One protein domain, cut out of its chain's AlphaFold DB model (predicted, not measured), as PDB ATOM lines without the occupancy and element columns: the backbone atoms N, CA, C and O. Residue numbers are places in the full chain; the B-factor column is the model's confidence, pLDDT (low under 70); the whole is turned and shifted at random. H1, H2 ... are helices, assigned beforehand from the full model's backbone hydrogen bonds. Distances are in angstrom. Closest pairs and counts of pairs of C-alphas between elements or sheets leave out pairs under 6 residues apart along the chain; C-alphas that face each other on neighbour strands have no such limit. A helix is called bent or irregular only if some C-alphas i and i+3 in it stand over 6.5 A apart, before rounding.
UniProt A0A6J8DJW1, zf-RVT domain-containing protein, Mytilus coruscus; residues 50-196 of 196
ATOM      1  N   HIS A  50     118.586 259.139 303.472       92.81
ATOM      2  CA  HIS A  50     117.177 259.481 303.640       92.81
ATOM      3  C   HIS A  50     116.367 258.236 304.047       92.81
ATOM      4  O   HIS A  50     116.598 257.166 303.481       92.81
ATOM      5  N   ASN A  51     115.356 258.381 304.915       91.50
ATOM      6  CA  ASN A  51     114.554 257.262 305.450       91.50
ATOM      7  C   ASN A  51     113.928 256.348 304.381       91.50
ATOM      8  O   ASN A  51     113.694 255.161 304.615       91.50
ATOM      9  N   VAL A  52     113.699 256.871 303.173       93.69
ATOM     10  CA  VAL A  52     113.270 256.066 302.015       93.69
ATOM     11  C   VAL A  52     114.170 254.838 301.802       93.69
ATOM     12  O   VAL A  52     113.667 253.783 301.409       93.69
ATOM     13  N   TRP A  53     115.472 254.967 302.073       95.00
ATOM     14  CA  TRP A  53     116.467 253.900 301.962       95.00
ATOM     15  C   TRP A  53     116.551 253.026 303.216       95.00
ATOM     16  O   TRP A  53     116.768 251.823 303.107       95.00
ATOM     17  N   ASP A  54     116.291 253.585 304.395       91.00
ATOM     18  CA  ASP A  54     116.358 252.857 305.669       91.00
ATOM     19  C   ASP A  54     115.227 251.825 305.818       91.00
ATOM     20  O   ASP A  54     115.299 250.889 306.617       91.00
ATOM     21  N   THR A  55     114.146 251.989 305.050       87.19
ATOM     22  CA  THR A  55     112.942 251.155 305.152       87.19
ATOM     23  C   THR A  55     112.835 250.063 304.087       87.19
ATOM     24  O   THR A  55     111.837 249.330 304.086       87.19
ATOM     25  N   ILE A  56     113.814 249.930 303.184       94.31
ATOM     26  CA  ILE A  56     113.818 248.892 302.142       94.31
ATOM     27  C   ILE A  56     114.660 247.673 302.517       94.31
ATOM     28  O   ILE A  56     115.629 247.761 303.261       94.31
ATOM     29  N   SER A  57     114.290 246.518 301.963       93.81
ATOM     30  CA  SER A  57     115.180 245.358 301.912       93.81
ATOM     31  C   SER A  57     116.136 245.464 300.721       93.81
ATOM     32  O   SER A  57     115.898 246.226 299.782       93.81
ATOM     33  N   SER A  58     117.182 244.636 300.715       94.00
ATOM     34  CA  SER A  58     118.167 244.531 299.626       94.00
ATOM     35  C   SER A  58     117.610 243.959 298.312       94.00
ATOM     36  O   SER A  58     118.339 243.819 297.334       94.00
ATOM     37  N   SER A  59     116.317 243.629 298.242       97.00
ATOM     38  CA  SER A  59     115.704 243.104 297.023       97.00
ATOM     39  C   SER A  59     115.533 244.191 295.957       97.00
ATOM     40  O   SER A  59     114.994 245.272 296.211       97.00
ATOM     41  N   VAL A  60     115.895 243.845 294.716       97.19
ATOM     42  CA  VAL A  60     115.792 244.701 293.519       97.19
ATOM     43  C   VAL A  60     114.406 245.339 293.376       97.19
ATOM     44  O   VAL A  60     114.288 246.504 292.992       97.19
ATOM     45  N   LYS A  61     113.340 244.607 293.728       96.94
ATOM     46  CA  LYS A  61     111.961 245.115 293.686       96.94
ATOM     47  C   LYS A  61     111.782 246.338 294.587       96.94
ATOM     48  O   LYS A  61     111.193 247.325 294.156       96.94
ATOM     49  N   TYR A  62     112.279 246.292 295.823       96.81
ATOM     50  CA  TYR A  62     112.141 247.402 296.768       96.81
ATOM     51  C   TYR A  62     113.051 248.576 296.409       96.81
ATOM     52  O   TYR A  62     112.612 249.721 296.512       96.81
ATOM     53  N   VAL A  63     114.250 248.301 295.889       97.62
ATOM     54  CA  VAL A  63     115.154 249.334 295.366       97.62
ATOM     55  C   VAL A  63     114.486 250.118 294.230       97.62
ATOM     56  O   VAL A  63     114.448 251.343 294.280       97.62
ATOM     57  N   ARG A  64     113.864 249.450 293.246       97.69
ATOM     58  CA  ARG A  64     113.148 250.128 292.141       97.69
ATOM     59  C   ARG A  64     112.008 251.024 292.634       97.69
ATOM     60  O   ARG A  64     111.822 252.138 292.136       97.69
ATOM     61  N   LYS A  65     111.262 250.557 293.636       98.06
ATOM     62  CA  LYS A  65     110.212 251.354 294.278       98.06
ATOM     63  C   LYS A  65     110.791 252.591 294.977       98.06
ATOM     64  O   LYS A  65     110.265 253.685 294.800       98.06
ATOM     65  N   ALA A  66     111.888 252.434 295.721       97.44
ATOM     66  CA  ALA A  66     112.580 253.542 296.382       97.44
ATOM     67  C   ALA A  66     113.138 254.564 295.377       97.44
ATOM     68  O   ALA A  66     112.926 255.759 295.538       97.44
ATOM     69  N   VAL A  67     113.750 254.115 294.279       98.12
ATOM     70  CA  VAL A  67     114.224 255.010 293.209       98.12
ATOM     71  C   VAL A  67     113.083 255.861 292.645       98.12
ATOM     72  O   VAL A  67     113.275 257.045 292.379       98.12
ATOM     73  N   THR A  68     111.886 255.285 292.493       98.12
ATOM     74  CA  THR A  68     110.710 256.017 291.996       98.12
ATOM     75  C   THR A  68     110.373 257.203 292.903       98.12
ATOM     76  O   THR A  68     110.279 258.331 292.424       98.12
ATOM     77  N   ILE A  69     110.236 256.965 294.212       97.56
ATOM     78  CA  ILE A  69     109.890 258.025 295.168       97.56
ATOM     79  C   ILE A  69     111.043 259.024 295.347       97.56
ATOM     80  O   ILE A  69     110.784 260.219 295.399       97.56
ATOM     81  N   VAL A  70     112.312 258.590 295.323       97.50
ATOM     82  CA  VAL A  70     113.470 259.506 295.373       97.50
ATOM     83  C   VAL A  70     113.502 260.437 294.166       97.50
ATOM     84  O   VAL A  70     113.790 261.623 294.318       97.50
ATOM     85  N   ARG A  71     113.166 259.950 292.967       98.12
ATOM     86  CA  ARG A  71     113.055 260.819 291.787       98.12
ATOM     87  C   ARG A  71     111.970 261.877 291.965       98.12
ATOM     88  O   ARG A  71     112.182 263.030 291.606       98.12
ATOM     89  N   MET A  72     110.825 261.507 292.539       98.00
ATOM     90  CA  MET A  72     109.739 262.454 292.821       98.00
ATOM     91  C   MET A  72     110.148 263.474 293.894       98.00
ATOM     92  O   MET A  72     109.952 264.671 293.709       98.00
ATOM     93  N   LEU A  73     110.786 263.004 294.967       96.62
ATOM     94  CA  LEU A  73     111.301 263.795 296.087       96.62
ATOM     95  C   LEU A  73     112.341 264.836 295.657       96.62
ATOM     96  O   LEU A  73     112.342 265.956 296.157       96.62
ATOM     97  N   THR A  74     113.217 264.463 294.723       96.19
ATOM     98  CA  THR A  74     114.321 265.309 294.241       96.19
ATOM     99  C   THR A  74     113.961 266.162 293.022       96.19
ATOM    100  O   THR A  74     114.817 266.872 292.496       96.19
ATOM    101  N   GLY A  75     112.720 266.071 292.531       95.81
ATOM    102  CA  GLY A  75     112.287 266.756 291.312       95.81
ATOM    103  C   GLY A  75     112.943 266.238 290.025       95.81
ATOM    104  O   GLY A  75     112.945 266.940 289.021       95.81
ATOM    105  N   THR A  76     113.493 265.021 290.035       96.75
ATOM    106  CA  THR A  76     114.112 264.363 288.864       96.75
ATOM    107  C   THR A  76     113.186 263.339 288.193       96.75
ATOM    108  O   THR A  76     113.577 262.625 287.267       96.75
ATOM    109  N   TYR A  77     111.933 263.236 288.644       97.56
ATOM    110  CA  TYR A  77     110.908 262.411 288.009       97.56
ATOM    111  C   TYR A  77     110.365 263.103 286.751       97.56
ATOM    112  O   TYR A  77     109.701 264.126 286.856       97.56
ATOM    113  N   MET A  78     110.631 262.540 285.568       96.12
ATOM    114  CA  MET A  78     110.340 263.156 284.263       96.12
ATOM    115  C   MET A  78     108.839 263.259 283.931       96.12
ATOM    116  O   MET A  78     108.287 262.431 283.197       96.12
ATOM    117  N   LEU A  79     108.193 264.300 284.453       96.75
ATOM    118  CA  LEU A  79     106.822 264.727 284.150       96.75
ATOM    119  C   LEU A  79     106.757 265.551 282.855       96.75
ATOM    120  O   LEU A  79     107.769 266.133 282.458       96.75
ATOM    121  N   GLN A  80     105.586 265.654 282.214       96.62
ATOM    122  CA  GLN A  80     105.440 266.494 281.010       96.62
ATOM    123  C   GLN A  80     105.784 267.959 281.288       96.62
ATOM    124  O   GLN A  80     106.570 268.543 280.551       96.62
ATOM    125  N   THR A  81     105.347 268.516 282.422       96.31
ATOM    126  CA  THR A  81     105.710 269.890 282.824       96.31
ATOM    127  C   THR A  81     107.218 270.128 282.963       96.31
ATOM    128  O   THR A  81     107.671 271.259 282.797       96.31
ATOM    129  N   LEU A  82     108.015 269.092 283.254       94.69
ATOM    130  CA  LEU A  82     109.478 269.188 283.235       94.69
ATOM    131  C   LEU A  82     110.034 269.025 281.821       94.69
ATOM    132  O   LEU A  82     110.939 269.761 281.447       94.69
ATOM    133  N   LYS A  83     109.483 268.107 281.021       94.81
ATOM    134  CA  LYS A  83     109.891 267.920 279.622       94.81
ATOM    135  C   LYS A  83     109.751 269.208 278.811       94.81
ATOM    136  O   LYS A  83     110.686 269.536 278.094       94.81
ATOM    137  N   VAL A  84     108.656 269.954 278.983       95.25
ATOM    138  CA  VAL A  84     108.455 271.258 278.321       95.25
ATOM    139  C   VAL A  84     109.566 272.255 278.655       95.25
ATOM    140  O   VAL A  84     109.975 273.030 277.805       95.25
ATOM    141  N   LYS A  85     110.095 272.229 279.884       91.38
ATOM    142  CA  LYS A  85     111.137 273.174 280.318       91.38
ATOM    143  C   LYS A  85     112.527 272.856 279.771       91.38
ATOM    144  O   LYS A  85     113.352 273.758 279.699       91.38
ATOM    145  N   PHE A  86     112.811 271.588 279.471       91.38
ATOM    146  CA  PHE A  86     114.161 271.134 279.118       91.38
ATOM    147  C   PHE A  86     114.326 270.745 277.650       91.38
ATOM    148  O   PHE A  86     115.457 270.674 277.174       91.38
ATOM    149  N   ASN A  87     113.237 270.472 276.932       90.25
ATOM    150  CA  ASN A  87     113.311 270.115 275.523       90.25
ATOM    151  C   ASN A  87     113.234 271.358 274.635       90.25
ATOM    152  O   ASN A  87     112.507 272.300 274.924       90.25
ATOM    153  N   GLN A  88     113.991 271.333 273.537       86.75
ATOM    154  CA  GLN A  88     113.986 272.398 272.528       86.75
ATOM    155  C   GLN A  88     112.747 272.342 271.622       86.75
ATOM    156  O   GLN A  88     112.383 273.341 271.014       86.75
ATOM    157  N   ALA A  89     112.118 271.168 271.519       91.44
ATOM    158  CA  ALA A  89     110.888 270.976 270.764       91.44
ATOM    159  C   ALA A  89     109.662 271.406 271.580       91.44
ATOM    160  O   ALA A  89     109.645 271.267 272.806       91.44
ATOM    161  N   GLU A  90     108.618 271.857 270.886       92.81
ATOM    162  CA  GLU A  90     107.319 272.132 271.492       92.81
ATOM    163  C   GLU A  90     106.712 270.820 272.010       92.81
ATOM    164  O   GLU A  90     106.426 269.892 271.253       92.81
ATOM    165  N   ILE A  91     106.582 270.717 273.332       94.81
ATOM    166  CA  ILE A  91     105.973 269.574 274.009       94.81
ATOM    167  C   ILE A  91     104.744 270.077 274.746       94.81
ATOM    168  O   ILE A  91     104.803 271.079 275.454       94.81
ATOM    169  N   ASP A  92     103.646 269.343 274.616       95.69
ATOM    170  CA  ASP A  92     102.434 269.604 275.376       95.69
ATOM    171  C   ASP A  92     102.651 269.248 276.868       95.69
ATOM    172  O   ASP A  92     102.991 268.101 277.185       95.69
ATOM    173  N   PRO A  93     102.471 270.197 277.813       97.25
ATOM    174  CA  PRO A  93     102.591 269.916 279.240       97.25
ATOM    175  C   PRO A  93     101.454 269.047 279.794       97.25
ATOM    176  O   PRO A  93     101.539 268.652 280.961       97.25
ATOM    177  N   THR A  94     100.387 268.776 279.036       97.81
ATOM    178  CA  THR A  94      99.226 268.013 279.512       97.81
ATOM    179  C   THR A  94      99.579 266.575 279.887       97.81
ATOM    180  O   THR A  94     100.489 265.940 279.357       97.81
ATOM    181  N   CYS A  95      98.849 266.025 280.856       97.44
ATOM    182  CA  CYS A  95      98.985 264.637 281.267       97.44
ATOM    183  C   CYS A  95      98.745 263.692 280.085       97.44
ATOM    184  O   CYS A  95      97.639 263.677 279.544       97.44
ATOM    185  N   PRO A  96      99.710 262.818 279.734       95.00
ATOM    186  CA  PRO A  96      99.615 261.996 278.528       95.00
ATOM    187  C   PRO A  96      98.503 260.944 278.623       95.00
ATOM    188  O   PRO A  96      98.132 260.340 277.622       95.00
ATOM    189  N   ILE A  97      97.976 260.711 279.828       95.38
ATOM    190  CA  ILE A  97      96.971 259.683 280.082       95.38
ATOM    191  C   ILE A  97      95.561 260.264 280.123       95.38
ATOM    192  O   ILE A  97      94.672 259.721 279.477       95.38
ATOM    193  N   CYS A  98      95.324 261.325 280.904       97.06
ATOM    194  CA  CYS A  98      93.983 261.914 280.979       97.06
ATOM    195  C   CYS A  98      93.761 263.039 279.966       97.06
ATOM    196  O   CYS A  98      92.611 263.277 279.620       97.06
ATOM    197  N   LYS A  99      94.823 263.710 279.500       97.00
ATOM    198  CA  LYS A  99      94.774 264.851 278.571       97.00
ATOM    199  C   LYS A  99      93.901 266.025 279.051       97.00
ATOM    200  O   LYS A  99      93.355 266.752 278.234       97.00
ATOM    201  N   LEU A 100      93.733 266.191 280.370       97.25
ATOM    202  CA  LEU A 100      92.853 267.222 280.953       97.25
ATOM    203  C   LEU A 100      93.605 268.427 281.526       97.25
ATOM    204  O   LEU A 100      93.171 269.558 281.363       97.25
ATOM    205  N   GLU A 101      94.704 268.186 282.239       97.44
ATOM    206  CA  GLU A 101      95.466 269.216 282.954       97.44
ATOM    207  C   GLU A 101      96.964 268.978 282.750       97.44
ATOM    208  O   GLU A 101      97.373 267.883 282.349       97.44
ATOM    209  N   ALA A 102      97.784 269.983 283.062       97.94
ATOM    210  CA  ALA A 102      99.235 269.855 283.059       97.94
ATOM    211  C   ALA A 102      99.707 268.721 283.993       97.94
ATOM    212  O   ALA A 102      99.241 268.586 285.126       97.94
ATOM    213  N   GLU A 103     100.653 267.900 283.532       97.94
ATOM    214  CA  GLU A 103     101.218 266.821 284.341       97.94
ATOM    215  C   GLU A 103     102.262 267.372 285.313       97.94
ATOM    216  O   GLU A 103     103.458 267.401 285.016       97.94
ATOM    217  N   ASP A 104     101.829 267.806 286.488       97.50
ATOM    218  CA  ASP A 104     102.716 267.996 287.630       97.50
ATOM    219  C   ASP A 104     102.582 266.840 288.641       97.50
ATOM    220  O   ASP A 104     101.800 265.897 288.464       97.50
ATOM    221  N   LEU A 105     103.403 266.865 289.696       97.81
ATOM    222  CA  LEU A 105     103.405 265.796 290.695       97.81
ATOM    223  C   LEU A 105     102.090 265.754 291.485       97.81
ATOM    224  O   LEU A 105     101.626 264.673 291.846       97.81
ATOM    225  N   GLN A 106     101.481 266.919 291.721       97.94
ATOM    226  CA  GLN A 106     100.214 267.035 292.427       97.94
ATOM    227  C   GLN A 106      99.095 266.392 291.603       97.94
ATOM    228  O   GLN A 106      98.381 265.520 292.098       97.94
ATOM    229  N   HIS A 107      98.990 266.750 290.324       98.31
ATOM    230  CA  HIS A 107      98.042 266.166 289.394       98.31
ATOM    231  C   HIS A 107      98.220 264.651 289.318       98.31
ATOM    232  O   HIS A 107      97.268 263.895 289.528       98.31
ATOM    233  N   LEU A 108      99.456 264.196 289.093       98.12
ATOM    234  CA  LEU A 108      99.781 262.777 288.984       98.12
ATOM    235  C   LEU A 108      99.336 261.987 290.225       98.12
ATOM    236  O   LEU A 108      98.710 260.932 290.096       98.12
ATOM    237  N   LEU A 109      99.653 262.489 291.423       98.06
ATOM    238  CA  LEU A 109      99.450 261.755 292.669       98.06
ATOM    239  C   LEU A 109      98.080 261.966 293.308       98.06
ATOM    240  O   LEU A 109      97.674 261.096 294.070       98.06
ATOM    241  N   THR A 110      97.344 263.049 293.053       97.81
ATOM    242  CA  THR A 110      96.117 263.324 293.826       97.81
ATOM    243  C   THR A 110      94.867 263.551 292.983       97.81
ATOM    244  O   THR A 110      93.799 263.105 293.403       97.81
ATOM    245  N   SER A 111      94.955 264.144 291.786       97.62
ATOM    246  CA  SER A 111      93.754 264.522 291.017       97.62
ATOM    247  C   SER A 111      93.524 263.703 289.743       97.62
ATOM    248  O   SER A 111      92.377 263.381 289.433       97.62
ATOM    249  N   CYS A 112      94.572 263.248 289.055       98.00
ATOM    250  CA  CYS A 112      94.466 262.659 287.719       98.00
ATOM    251  C   CYS A 112      93.465 261.482 287.658       98.00
ATOM    252  O   CYS A 112      93.671 260.464 288.335       98.00
ATOM    253  N   PRO A 113      92.376 261.553 286.872       97.88
ATOM    254  CA  PRO A 113      91.298 260.558 286.919       97.88
ATOM    255  C   PRO A 113      91.747 259.154 286.493       97.88
ATOM    256  O   PRO A 113      91.231 258.160 287.007       97.88
ATOM    257  N   ALA A 114      92.780 259.050 285.654       96.88
ATOM    258  CA  ALA A 114      93.334 257.777 285.193       96.88
ATOM    259  C   ALA A 114      93.855 256.871 286.330       96.88
ATOM    260  O   ALA A 114      93.888 255.639 286.198       96.88
ATOM    261  N   TYR A 115      94.223 257.461 287.472       97.06
ATOM    262  CA  TYR A 115      94.711 256.744 288.656       97.06
ATOM    263  C   TYR A 115      93.670 256.648 289.782       97.06
ATOM    264  O   TYR A 115      94.009 256.228 290.886       97.06
ATOM    265  N   ARG A 116      92.391 256.975 289.528       97.12
ATOM    266  CA  ARG A 116      91.326 256.978 290.556       97.12
ATOM    267  C   ARG A 116      91.201 255.648 291.308       97.12
ATOM    268  O   ARG A 116      91.089 255.650 292.528       97.12
ATOM    269  N   HIS A 117      91.249 254.525 290.596       97.06
ATOM    270  CA  HIS A 117      91.240 253.174 291.175       97.06
ATOM    271  C   HIS A 117      92.444 252.910 292.109       97.06
ATOM    272  O   HIS A 117      92.243 252.486 293.246       97.06
ATOM    273  N   ILE A 118      93.673 253.239 291.679       96.94
ATOM    274  CA  ILE A 118      94.897 253.128 292.500       96.94
ATOM    275  C   ILE A 118      94.785 254.011 293.749       96.94
ATOM    276  O   ILE A 118      95.053 253.540 294.853       96.94
ATOM    277  N   ARG A 119      94.303 255.256 293.604       96.56
ATOM    278  CA  ARG A 119      94.013 256.145 294.741       96.56
ATOM    279  C   ARG A 119      93.014 255.527 295.706       96.56
ATOM    280  O   ARG A 119      93.320 255.386 296.884       96.56
ATOM    281  N   LYS A 120      91.846 255.108 295.221       95.69
ATOM    282  CA  LYS A 120      90.792 254.551 296.076       95.69
ATOM    283  C   LYS A 120      91.278 253.339 296.877       95.69
ATOM    284  O   LYS A 120      90.913 253.217 298.035       95.69
ATOM    285  N   SER A 121      92.105 252.472 296.289       95.25
ATOM    286  CA  SER A 121      92.599 251.272 296.975       95.25
ATOM    287  C   SER A 121      93.748 251.558 297.951       95.25
ATOM    288  O   SER A 121      93.724 251.083 299.085       95.25
ATOM    289  N   HIS A 122      94.752 252.337 297.539       95.62
ATOM    290  CA  HIS A 122      95.993 252.492 298.305       95.62
ATOM    291  C   HIS A 122      96.046 253.773 299.134       95.62
ATOM    292  O   HIS A 122      96.461 253.726 300.292       95.62
ATOM    293  N   PHE A 123      95.608 254.908 298.583       93.88
ATOM    294  CA  PHE A 123      95.589 256.164 299.336       93.88
ATOM    295  C   PHE A 123      94.612 256.086 300.509       93.88
ATOM    296  O   PHE A 123      94.926 256.576 301.589       93.88
ATOM    297  N   GLN A 124      93.480 255.396 300.339       94.69
ATOM    298  CA  GLN A 124      92.527 255.177 301.427       94.69
ATOM    299  C   GLN A 124      93.173 254.455 302.622       94.69
ATOM    300  O   GLN A 124      93.027 254.913 303.749       94.69
ATOM    301  N   GLN A 125      93.985 253.419 302.384       97.06
ATOM    302  CA  GLN A 125      94.708 252.723 303.458       97.06
ATOM    303  C   GLN A 125      95.745 253.614 304.154       97.06
ATOM    304  O   GLN A 125      95.970 253.484 305.356       97.06
ATOM    305  N   ILE A 126      96.420 254.491 303.401       97.69
ATOM    306  CA  ILE A 126      97.371 255.461 303.967       97.69
ATOM    307  C   ILE A 126      96.613 256.456 304.846       97.69
ATOM    308  O   ILE A 126      97.001 256.675 305.991       97.69
ATOM    309  N   LYS A 127      95.505 257.006 304.336       97.75
ATOM    310  CA  LYS A 127      94.632 257.933 305.058       97.75
ATOM    311  C   LYS A 127      94.101 257.313 306.346       97.75
ATOM    312  O   LYS A 127      94.260 257.916 307.397       97.75
ATOM    313  N   GLU A 128      93.514 256.122 306.286       97.88
ATOM    314  CA  GLU A 128      92.985 255.412 307.461       97.88
ATOM    315  C   GLU A 128      94.069 255.182 308.512       97.88
ATOM    316  O   GLU A 128      93.863 255.459 309.694       97.88
ATOM    317  N   TYR A 129      95.256 254.749 308.077       98.31
ATOM    318  CA  TYR A 129      96.379 254.564 308.983       98.31
ATOM    319  C   TYR A 129      96.794 255.884 309.638       98.31
ATOM    320  O   TYR A 129      96.906 255.934 310.858       98.31
ATOM    321  N   VAL A 130      96.968 256.964 308.874       98.19
ATOM    322  CA  VAL A 130      97.338 258.280 309.419       98.19
ATOM    323  C   VAL A 130      96.266 258.806 310.371       98.19
ATOM    324  O   VAL A 130      96.595 259.182 311.494       98.19
ATOM    325  N   VAL A 131      94.990 258.759 309.978       98.31
ATOM    326  CA  VAL A 131      93.842 259.156 310.810       98.31
ATOM    327  C   VAL A 131      93.821 258.381 312.128       98.31
ATOM    328  O   VAL A 131      93.604 258.983 313.175       98.31
ATOM    329  N   SER A 132      94.132 257.081 312.117       98.19
ATOM    330  CA  SER A 132      94.227 256.276 313.345       98.19
ATOM    331  C   SER A 132      95.340 256.723 314.302       98.19
ATOM    332  O   SER A 132      95.321 256.351 315.473       98.19
ATOM    333  N   LYS A 133      96.333 257.485 313.818       97.94
ATOM    334  CA  LYS A 133      97.473 257.968 314.614       97.94
ATOM    335  C   LYS A 133      97.328 259.412 315.070       97.94
ATOM    336  O   LYS A 133      97.824 259.729 316.143       97.94
ATOM    337  N   ILE A 134      96.681 260.267 314.279       97.50
ATOM    338  CA  ILE A 134      96.524 261.699 314.594       97.50
ATOM    339  C   ILE A 134      95.109 262.079 315.043       97.50
ATOM    340  O   ILE A 134      94.903 263.177 315.539       97.50
ATOM    341  N   GLY A 135      94.132 261.189 314.868       97.38
ATOM    342  CA  GLY A 135      92.719 261.465 315.114       97.38
ATOM    343  C   GLY A 135      91.997 262.059 313.900       97.38
ATOM    344  O   GLY A 135      92.570 262.751 313.056       97.38
ATOM    345  N   ASN A 136      90.692 261.790 313.809       97.31
ATOM    346  CA  ASN A 136      89.871 262.194 312.663       97.31
ATOM    347  C   ASN A 136      89.688 263.716 312.545       97.31
ATOM    348  O   ASN A 136      89.559 264.223 311.436       97.31
ATOM    349  N   SER A 137      89.720 264.451 313.659       97.44
ATOM    350  CA  SER A 137      89.609 265.916 313.670       97.44
ATOM    351  C   SER A 137      90.844 266.617 313.093       97.44
ATOM    352  O   SER A 137      90.722 267.680 312.492       97.44
ATOM    353  N   VAL A 138      92.029 266.013 313.221       97.38
ATOM    354  CA  VAL A 138      93.303 266.612 312.791       97.38
ATOM    355  C   VAL A 138      93.515 266.478 311.281       97.38
ATOM    356  O   VAL A 138      94.135 267.347 310.660       97.38
ATOM    357  N   TRP A 139      92.974 265.421 310.666       97.31
ATOM    358  CA  TRP A 139      93.119 265.165 309.231       97.31
ATOM    359  C   TRP A 139      92.605 266.302 308.331       97.31
ATOM    360  O   TRP A 139      93.395 266.812 307.536       97.31
ATOM    361  N   PRO A 140      91.327 266.730 308.410       97.25
ATOM    362  CA  PRO A 140      90.798 267.752 307.510       97.25
ATOM    363  C   PRO A 140      91.467 269.115 307.700       97.25
ATOM    364  O   PRO A 140      91.450 269.909 306.774       97.25
ATOM    365  N   ILE A 141      92.082 269.386 308.855       97.56
ATOM    366  CA  ILE A 141      92.806 270.640 309.104       97.56
ATOM    367  C   ILE A 141      94.140 270.647 308.348       97.56
ATOM    368  O   ILE A 141      94.493 271.635 307.709       97.56
ATOM    369  N   ASN A 142      94.875 269.533 308.395       97.56
ATOM    370  CA  ASN A 142      96.260 269.467 307.917       97.56
ATOM    371  C   ASN A 142      96.411 268.905 306.497       97.56
ATOM    372  O   ASN A 142      97.423 269.143 305.844       97.56
ATOM    373  N   PHE A 143      95.414 268.162 306.014       97.19
ATOM    374  CA  PHE A 143      95.414 267.505 304.704       97.19
ATOM    375  C   PHE A 143      94.217 267.962 303.852       97.19
ATOM    376  O   PHE A 143      93.600 267.163 303.147       97.19
ATOM    377  N   ASN A 144      93.882 269.255 303.929       95.94
ATOM    378  CA  ASN A 144      92.826 269.898 303.131       95.94
ATOM    379  C   ASN A 144      93.233 270.202 301.683       95.94
ATOM    380  O   ASN A 144      92.377 270.527 300.864       95.94
ATOM    381  N   SER A 145      94.523 270.122 301.362       97.56
ATOM    382  CA  SER A 145      95.050 270.467 300.048       97.56
ATOM    383  C   SER A 145      95.742 269.283 299.386       97.56
ATOM    384  O   SER A 145      96.373 268.438 300.028       97.56
ATOM    385  N   ASN A 146      95.678 269.261 298.057       97.12
ATOM    386  CA  ASN A 146      96.395 268.288 297.240       97.12
ATOM    387  C   ASN A 146      97.918 268.361 297.448       97.12
ATOM    388  O   ASN A 146      98.593 267.332 297.404       97.12
ATOM    389  N   MET A 147      98.457 269.553 297.722       97.25
ATOM    390  CA  MET A 147      99.876 269.733 298.025       97.25
ATOM    391  C   MET A 147     100.260 269.053 299.345       97.25
ATOM    392  O   MET A 147     101.235 268.310 299.371       97.25
ATOM    393  N   ALA A 148      99.470 269.211 300.414       97.69
ATOM    394  CA  ALA A 148      99.734 268.530 301.685       97.69
ATOM    395  C   ALA A 148      99.668 266.998 301.542       97.69
ATOM    396  O   ALA A 148     100.494 266.275 302.095       97.69
ATOM    397  N   ILE A 149      98.722 266.489 300.747       97.88
ATOM    398  CA  ILE A 149      98.641 265.057 300.428       97.88
ATOM    399  C   ILE A 149      99.869 264.602 299.623       97.88
ATOM    400  O   ILE A 149     100.426 263.541 299.895       97.88
ATOM    401  N   THR A 150     100.317 265.405 298.658       98.12
ATOM    402  CA  THR A 150     101.532 265.134 297.873       98.12
ATOM    403  C   THR A 150     102.761 265.070 298.776       98.12
ATOM    404  O   THR A 150     103.533 264.119 298.685       98.12
ATOM    405  N   GLU A 151     102.918 266.028 299.694       97.19
ATOM    406  CA  GLU A 151     103.984 266.018 300.699       97.19
ATOM    407  C   GLU A 151     103.923 264.749 301.562       97.19
ATOM    408  O   GLU A 151     104.944 264.099 301.740       97.19
ATOM    409  N   LEU A 152     102.737 264.341 302.033       98.00
ATOM    410  CA  LEU A 152     102.571 263.135 302.856       98.00
ATOM    411  C   LEU A 152     103.032 261.868 302.128       98.00
ATOM    412  O   LEU A 152     103.652 260.995 302.733       98.00
ATOM    413  N   LEU A 153     102.689 261.764 300.843       97.81
ATOM    414  CA  LEU A 153     102.987 260.603 300.009       97.81
ATOM    415  C   LEU A 153     104.462 260.516 299.608       97.81
ATOM    416  O   LEU A 153     104.963 259.422 299.355       97.81
ATOM    417  N   ILE A 154     105.147 261.652 299.520       97.19
ATOM    418  CA  ILE A 154     106.539 261.723 299.075       97.19
ATOM    419  C   ILE A 154     107.510 261.714 300.257       97.19
ATOM    420  O   ILE A 154     108.505 260.991 300.217       97.19
ATOM    421  N   ASP A 155     107.211 262.477 301.308       96.50
ATOM    422  CA  ASP A 155     108.030 262.574 302.512       96.50
ATOM    423  C   ASP A 155     107.200 262.975 303.743       96.50
ATOM    424  O   ASP A 155     106.991 264.152 304.065       96.50
ATOM    425  N   CYS A 156     106.740 261.967 304.486       96.62
ATOM    426  CA  CYS A 156     105.911 262.179 305.667       96.62
ATOM    427  C   CYS A 156     106.666 262.818 306.847       96.62
ATOM    428  O   CYS A 156     106.025 263.316 307.776       96.62
ATOM    429  N   GLN A 157     108.004 262.881 306.827       95.50
ATOM    430  CA  GLN A 157     108.788 263.461 307.927       95.50
ATOM    431  C   GLN A 157     108.551 264.960 308.099       95.50
ATOM    432  O   GLN A 157     108.636 265.478 309.213       95.50
ATOM    433  N   ARG A 158     108.154 265.655 307.031       94.62
ATOM    434  CA  ARG A 158     107.764 267.068 307.097       94.62
ATOM    435  C   ARG A 158     106.597 267.319 308.044       94.62
ATOM    436  O   ARG A 158     106.504 268.372 308.664       94.62
ATOM    437  N   PHE A 159     105.719 266.337 308.214       96.69
ATOM    438  CA  PHE A 159     104.618 266.436 309.168       96.69
ATOM    439  C   PHE A 159     105.075 266.188 310.607       96.69
ATOM    440  O   PHE A 159     104.405 266.634 311.530       96.69
ATOM    441  N   VAL A 160     106.231 265.556 310.820       96.25
ATOM    442  CA  VAL A 160     106.881 265.485 312.139       96.25
ATOM    443  C   VAL A 160     107.560 266.815 312.474       96.25
ATOM    444  O   VAL A 160     107.526 267.247 313.621       96.25
ATOM    445  N   GLU A 161     108.154 267.496 311.488       93.50
ATOM    446  CA  GLU A 161     108.683 268.867 311.646       93.50
ATOM    447  C   GLU A 161     107.589 269.860 312.058       93.50
ATOM    448  O   GLU A 161     107.824 270.724 312.896       93.50
ATOM    449  N   ARG A 162     106.380 269.695 311.510       95.62
ATOM    450  CA  ARG A 162     105.201 270.520 311.814       95.62
ATOM    451  C   ARG A 162     104.428 270.069 313.064       95.62
ATOM    452  O   ARG A 162     103.373 270.628 313.339       95.62
ATOM    453  N   ASN A 163     104.911 269.064 313.802       96.88
ATOM    454  CA  ASN A 163     104.230 268.465 314.965       96.88
ATOM    455  C   ASN A 163     102.819 267.904 314.675       96.88
ATOM    456  O   ASN A 163     101.978 267.837 315.566       96.88
ATOM    457  N   ILE A 164     102.555 267.487 313.436       97.25
ATOM    458  CA  ILE A 164     101.282 266.882 313.010       97.25
ATOM    459  C   ILE A 164     101.337 265.360 313.163       97.25
ATOM    460  O   ILE A 164     100.395 264.747 313.656       97.25
ATOM    461  N   LEU A 165     102.441 264.737 312.736       97.56
ATOM    462  CA  LEU A 165     102.687 263.309 312.935       97.56
ATOM    463  C   LEU A 165     103.571 263.081 314.168       97.56
ATOM    464  O   LEU A 165     104.536 263.822 314.376       97.56
ATOM    465  N   PRO A 166     103.315 262.018 314.951       96.88
ATOM    466  CA  PRO A 166     104.193 261.647 316.051       96.88
ATOM    467  C   PRO A 166     105.578 261.248 315.527       96.88
ATOM    468  O   PRO A 166     105.696 260.557 314.512       96.88
ATOM    469  N   ASN A 167     106.632 261.610 316.264       95.88
ATOM    470  CA  ASN A 167     108.004 261.184 315.976       95.88
ATOM    471  C   ASN A 167     108.230 259.713 316.382       95.88
ATOM    472  O   ASN A 167     108.992 259.400 317.294       95.88
ATOM    473  N   ASN A 168     107.508 258.800 315.732       96.31
ATOM    474  CA  ASN A 168     107.564 257.366 315.977       96.31
ATOM    475  C   ASN A 168     108.037 256.641 314.711       96.31
ATOM    476  O   ASN A 168     107.336 256.607 313.699       96.31
ATOM    477  N   LYS A 169     109.213 256.004 314.789       94.56
ATOM    478  CA  LYS A 169     109.857 255.335 313.645       94.56
ATOM    479  C   LYS A 169     108.971 254.281 312.972       94.56
ATOM    480  O   LYS A 169     108.998 254.163 311.752       94.56
ATOM    481  N   MET A 170     108.177 253.527 313.737       96.00
ATOM    482  CA  MET A 170     107.303 252.483 313.188       96.00
ATOM    483  C   MET A 170     106.141 253.082 312.385       96.00
ATOM    484  O   MET A 170     105.803 252.570 311.315       96.00
ATOM    485  N   ILE A 171     105.564 254.184 312.874       96.81
ATOM    486  CA  ILE A 171     104.498 254.916 312.177       96.81
ATOM    487  C   ILE A 171     105.026 255.474 310.854       96.81
ATOM    488  O   ILE A 171     104.448 255.195 309.803       96.81
ATOM    489  N   LEU A 172     106.157 256.185 310.895       96.25
ATOM    490  CA  LEU A 172     106.767 256.786 309.705       96.25
ATOM    491  C   LEU A 172     107.137 255.725 308.669       96.25
ATOM    492  O   LEU A 172     106.714 255.822 307.522       96.25
ATOM    493  N   ARG A 173     107.796 254.639 309.095       96.00
ATOM    494  CA  ARG A 173     108.144 253.511 308.218       96.00
ATOM    495  C   ARG A 173     106.924 252.892 307.540       96.00
ATOM    496  O   ARG A 173     106.997 252.517 306.372       96.00
ATOM    497  N   THR A 174     105.805 252.774 308.253       97.06
ATOM    498  CA  THR A 174     104.570 252.208 307.690       97.06
ATOM    499  C   THR A 174     103.967 253.130 306.631       97.06
ATOM    500  O   THR A 174     103.579 252.656 305.560       97.06
ATOM    501  N   ILE A 175     103.924 254.440 306.901       97.44
ATOM    502  CA  ILE A 175     103.445 255.451 305.947       97.44
ATOM    503  C   ILE A 175     104.345 255.476 304.709       97.44
ATOM    504  O   ILE A 175     103.840 255.379 303.592       97.44
ATOM    505  N   GLU A 176     105.665 255.539 304.890       96.50
ATOM    506  CA  GLU A 176     106.647 255.550 303.799       96.50
ATOM    507  C   GLU A 176     106.546 254.287 302.939       96.50
ATOM    508  O   GLU A 176     106.514 254.373 301.714       96.50
ATOM    509  N   MET A 177     106.432 253.107 303.557       96.50
ATOM    510  CA  MET A 177     106.288 251.843 302.835       96.50
ATOM    511  C   MET A 177     105.036 251.830 301.951       96.50
ATOM    512  O   MET A 177     105.133 251.513 300.763       96.50
ATOM    513  N   LYS A 178     103.873 252.200 302.506       97.31
ATOM    514  CA  LYS A 178     102.613 252.251 301.749       97.31
ATOM    515  C   LYS A 178     102.659 253.312 300.647       97.31
ATOM    516  O   LYS A 178     102.203 253.057 299.533       97.31
ATOM    517  N   SER A 179     103.243 254.475 300.929       97.69
ATOM    518  CA  SER A 179     103.339 255.575 299.964       97.69
ATOM    519  C   SER A 179     104.302 255.257 298.822       97.69
ATOM    520  O   SER A 179     104.014 255.542 297.661       97.69
ATOM    521  N   ARG A 180     105.405 254.566 299.116       97.31
ATOM    522  CA  ARG A 180     106.334 254.040 298.113       97.31
ATOM    523  C   ARG A 180     105.654 253.035 297.182       97.31
ATOM    524  O   ARG A 180     105.846 253.103 295.969       97.31
ATOM    525  N   ASP A 181     104.862 252.116 297.731       97.12
ATOM    526  CA  ASP A 181     104.099 251.154 296.929       97.12
ATOM    527  C   ASP A 181     103.091 251.861 296.018       97.12
ATOM    528  O   ASP A 181     103.036 251.576 294.821       97.12
ATOM    529  N   TYR A 182     102.368 252.840 296.562       98.25
ATOM    530  CA  TYR A 182     101.448 253.695 295.818       98.25
ATOM    531  C   TYR A 182     102.130 254.437 294.655       98.25
ATOM    532  O   TYR A 182     101.702 254.317 293.504       98.25
ATOM    533  N   CYS A 183     103.224 255.154 294.930       98.25
ATOM    534  CA  CYS A 183     103.956 255.925 293.923       98.25
ATOM    535  C   CYS A 183     104.525 255.022 292.824       98.25
ATOM    536  O   CYS A 183     104.499 255.377 291.644       98.25
ATOM    537  N   HIS A 184     105.003 253.830 293.187       98.06
ATOM    538  CA  HIS A 184     105.505 252.874 292.211       98.06
ATOM    539  C   HIS A 184     104.402 252.302 291.317       98.06
ATOM    540  O   HIS A 184     104.619 252.154 290.118       98.06
ATOM    541  N   LEU A 185     103.211 252.015 291.851       97.88
ATOM    542  CA  LEU A 185     102.080 251.556 291.035       97.88
ATOM    543  C   LEU A 185     101.635 252.615 290.023       97.88
ATOM    544  O   LEU A 185     101.382 252.288 288.863       97.88
ATOM    545  N   ILE A 186     101.601 253.885 290.435       97.88
ATOM    546  CA  ILE A 186     101.364 255.007 289.518       97.88
ATOM    547  C   ILE A 186     102.443 255.061 288.441       97.88
ATOM    548  O   ILE A 186     102.115 255.144 287.258       97.88
ATOM    549  N   HIS A 187     103.715 254.968 288.831       97.69
ATOM    550  CA  HIS A 187     104.830 254.966 287.891       97.69
ATOM    551  C   HIS A 187     104.719 253.834 286.864       97.69
ATOM    552  O   HIS A 187     104.797 254.098 285.667       97.69
ATOM    553  N   MET A 188     104.465 252.601 287.304       97.31
ATOM    554  CA  MET A 188     104.299 251.452 286.410       97.31
ATOM    555  C   MET A 188     103.140 251.660 285.434       97.31
ATOM    556  O   MET A 188     103.308 251.464 284.232       97.31
ATOM    557  N   LYS A 189     101.981 252.129 285.922       96.50
ATOM    558  CA  LYS A 189     100.838 252.431 285.051       96.50
ATOM    559  C   LYS A 189     101.183 253.511 284.022       96.50
ATOM    560  O   LYS A 189     100.818 253.373 282.860       96.50
ATOM    561  N   ARG A 190     101.914 254.553 284.427       95.94
ATOM    562  CA  ARG A 190     102.366 255.622 283.528       95.94
ATOM    563  C   ARG A 190     103.309 255.111 282.442       95.94
ATOM    564  O   ARG A 190     103.125 255.447 281.276       95.94
ATOM    565  N   MET A 191     104.301 254.302 282.810       94.88
ATOM    566  CA  MET A 191     105.276 253.754 281.860       94.88
ATOM    567  C   MET A 191     104.616 252.835 280.829       94.88
ATOM    568  O   MET A 191     104.943 252.916 279.652       94.88
ATOM    569  N   ASN A 192     103.637 252.026 281.238       93.75
ATOM    570  CA  ASN A 192     102.930 251.128 280.320       93.75
ATOM    571  C   ASN A 192     102.128 251.868 279.239       93.75
ATOM    572  O   ASN A 192     101.914 251.315 278.171       93.75
ATOM    573  N   ILE A 193     101.673 253.092 279.516       88.62
ATOM    574  CA  ILE A 193     100.879 253.892 278.570       88.62
ATOM    575  C   ILE A 193     101.772 254.778 277.695       88.62
ATOM    576  O   ILE A 193     101.422 255.062 276.562       88.62
ATOM    577  N   THR A 194     102.918 255.220 278.218       80.88
ATOM    578  CA  THR A 194     103.821 256.154 277.517       80.88
ATOM    579  C   THR A 194     104.867 255.477 276.633       80.88
ATOM    580  O   THR A 194     105.546 256.169 275.884       80.88
ATOM    581  N   ASN A 195     105.008 254.153 276.727       73.25
ATOM    582  CA  ASN A 195     105.861 253.349 275.845       73.25
ATOM    583  C   ASN A 195     105.101 252.790 274.623       73.25
ATOM    584  O   ASN A 195     105.626 251.915 273.937       73.25
ATOM    585  N   VAL A 196     103.871 253.260 274.397       48.94
ATOM    586  CA  VAL A 196     103.076 253.052 273.178       48.94
ATOM    587  C   VAL A 196     103.103 254.352 272.392       48.94
ATOM    588  O   VAL A 196     103.306 254.277 271.164       48.94
TER     589      VAL A 196
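What this domain is: This is residues 50 to 196 of the 196 residues of the protein "zf-RVT domain-containing protein" of Mytilus coruscus (UniProt A0A6J8DJW1). Two long helices, H9 and H5, run side by side in opposite directions, and two shorter ones, H2 and H7, cross H9; H4 packs on H7. H3 and the long unnamed stretch of residues 87 to 104 lie toward one end of the long pair, H6 and H8 toward the other, and H1 packs on H2. The printed part has 147 residues with nine named helices, H1 to H9 in chain order, and no named strand: its class is all helix. It is compact, with a radius of gyration of the C-alphas of 15.7 A and spans of 47 by 36 by 26 A.

Where its parts are: H9, the longest helix, is residues 169 to 194, 36.6 A from C-alpha 169 at (109.857, 255.335, 313.645) to C-alpha 194 at (103.821, 256.154, 277.517). H5 is residues 113 to 134, 28.2 A long; it is irregular, with C-alphas 114 and 117 7.8 A apart, and has a kink of 52 degrees near residue 120. H2 is residues 60 to 73, 19.8 A long, and H7 residues 146 to 154, 12.2 A. H4, residues 105 to 111, is only just irregular: C-alphas 108 and 111 are 6.6 A apart. H3 is residues 80 to 86, H6 138 to 142 and H8 157 to 161. H1, residues 51 to 54, begins with C-alpha 51 at (114.554, 257.262, 305.450).

How they stand to each other: H9 and H7 are the hub, touching four helices each. With residues 175 to 186 alone, H9 touches H5 at a shallow tilt of 3 degrees, opposite ways; the closest C-alphas, of His 122 and Tyr 182, are 6.1 A apart. H2 touches H9 about perpendicular at 89 degrees, with residues 65 to 69 alone; C-alphas of Lys 65 and His 184 are closest, 5.4 A. H7 touches H9 about perpendicular at 76 degrees, closest at C-alphas of Leu 153 and Ser 179, 5.0 A. H4 touches H7 at a steep tilt of 62 degrees, opposite ways, closest at C-alphas of Gln 106 and Thr 150, 5.9 A. H1 touches H2, closest at C-alphas of Val 52 and Ala 66, 6.2 A. H8 touches H7 only at the corner, and only just, with 3 pairs of C-alphas within 8 A, the closest being Leu 152 and Phe 159, 7.4 A. H6 and H3 touch no helix. Every O i to N i+4 pair is within hydrogen-bond range in H2, H4, H6, H7, H8 and H9, against 2 of 3 in H3 and 14 of 18 in H5; H1 is too short for such a pair.

The domain as a whole: The two C-alphas farthest apart, of Ala 89 and Gly 135, are 48.9 A apart. The printed part has no cut, and the link from H3 to H4 is long, 18 residues. The mean pLDDT of the printed part is 95.8, and residue 196, the chain's last, is under 70.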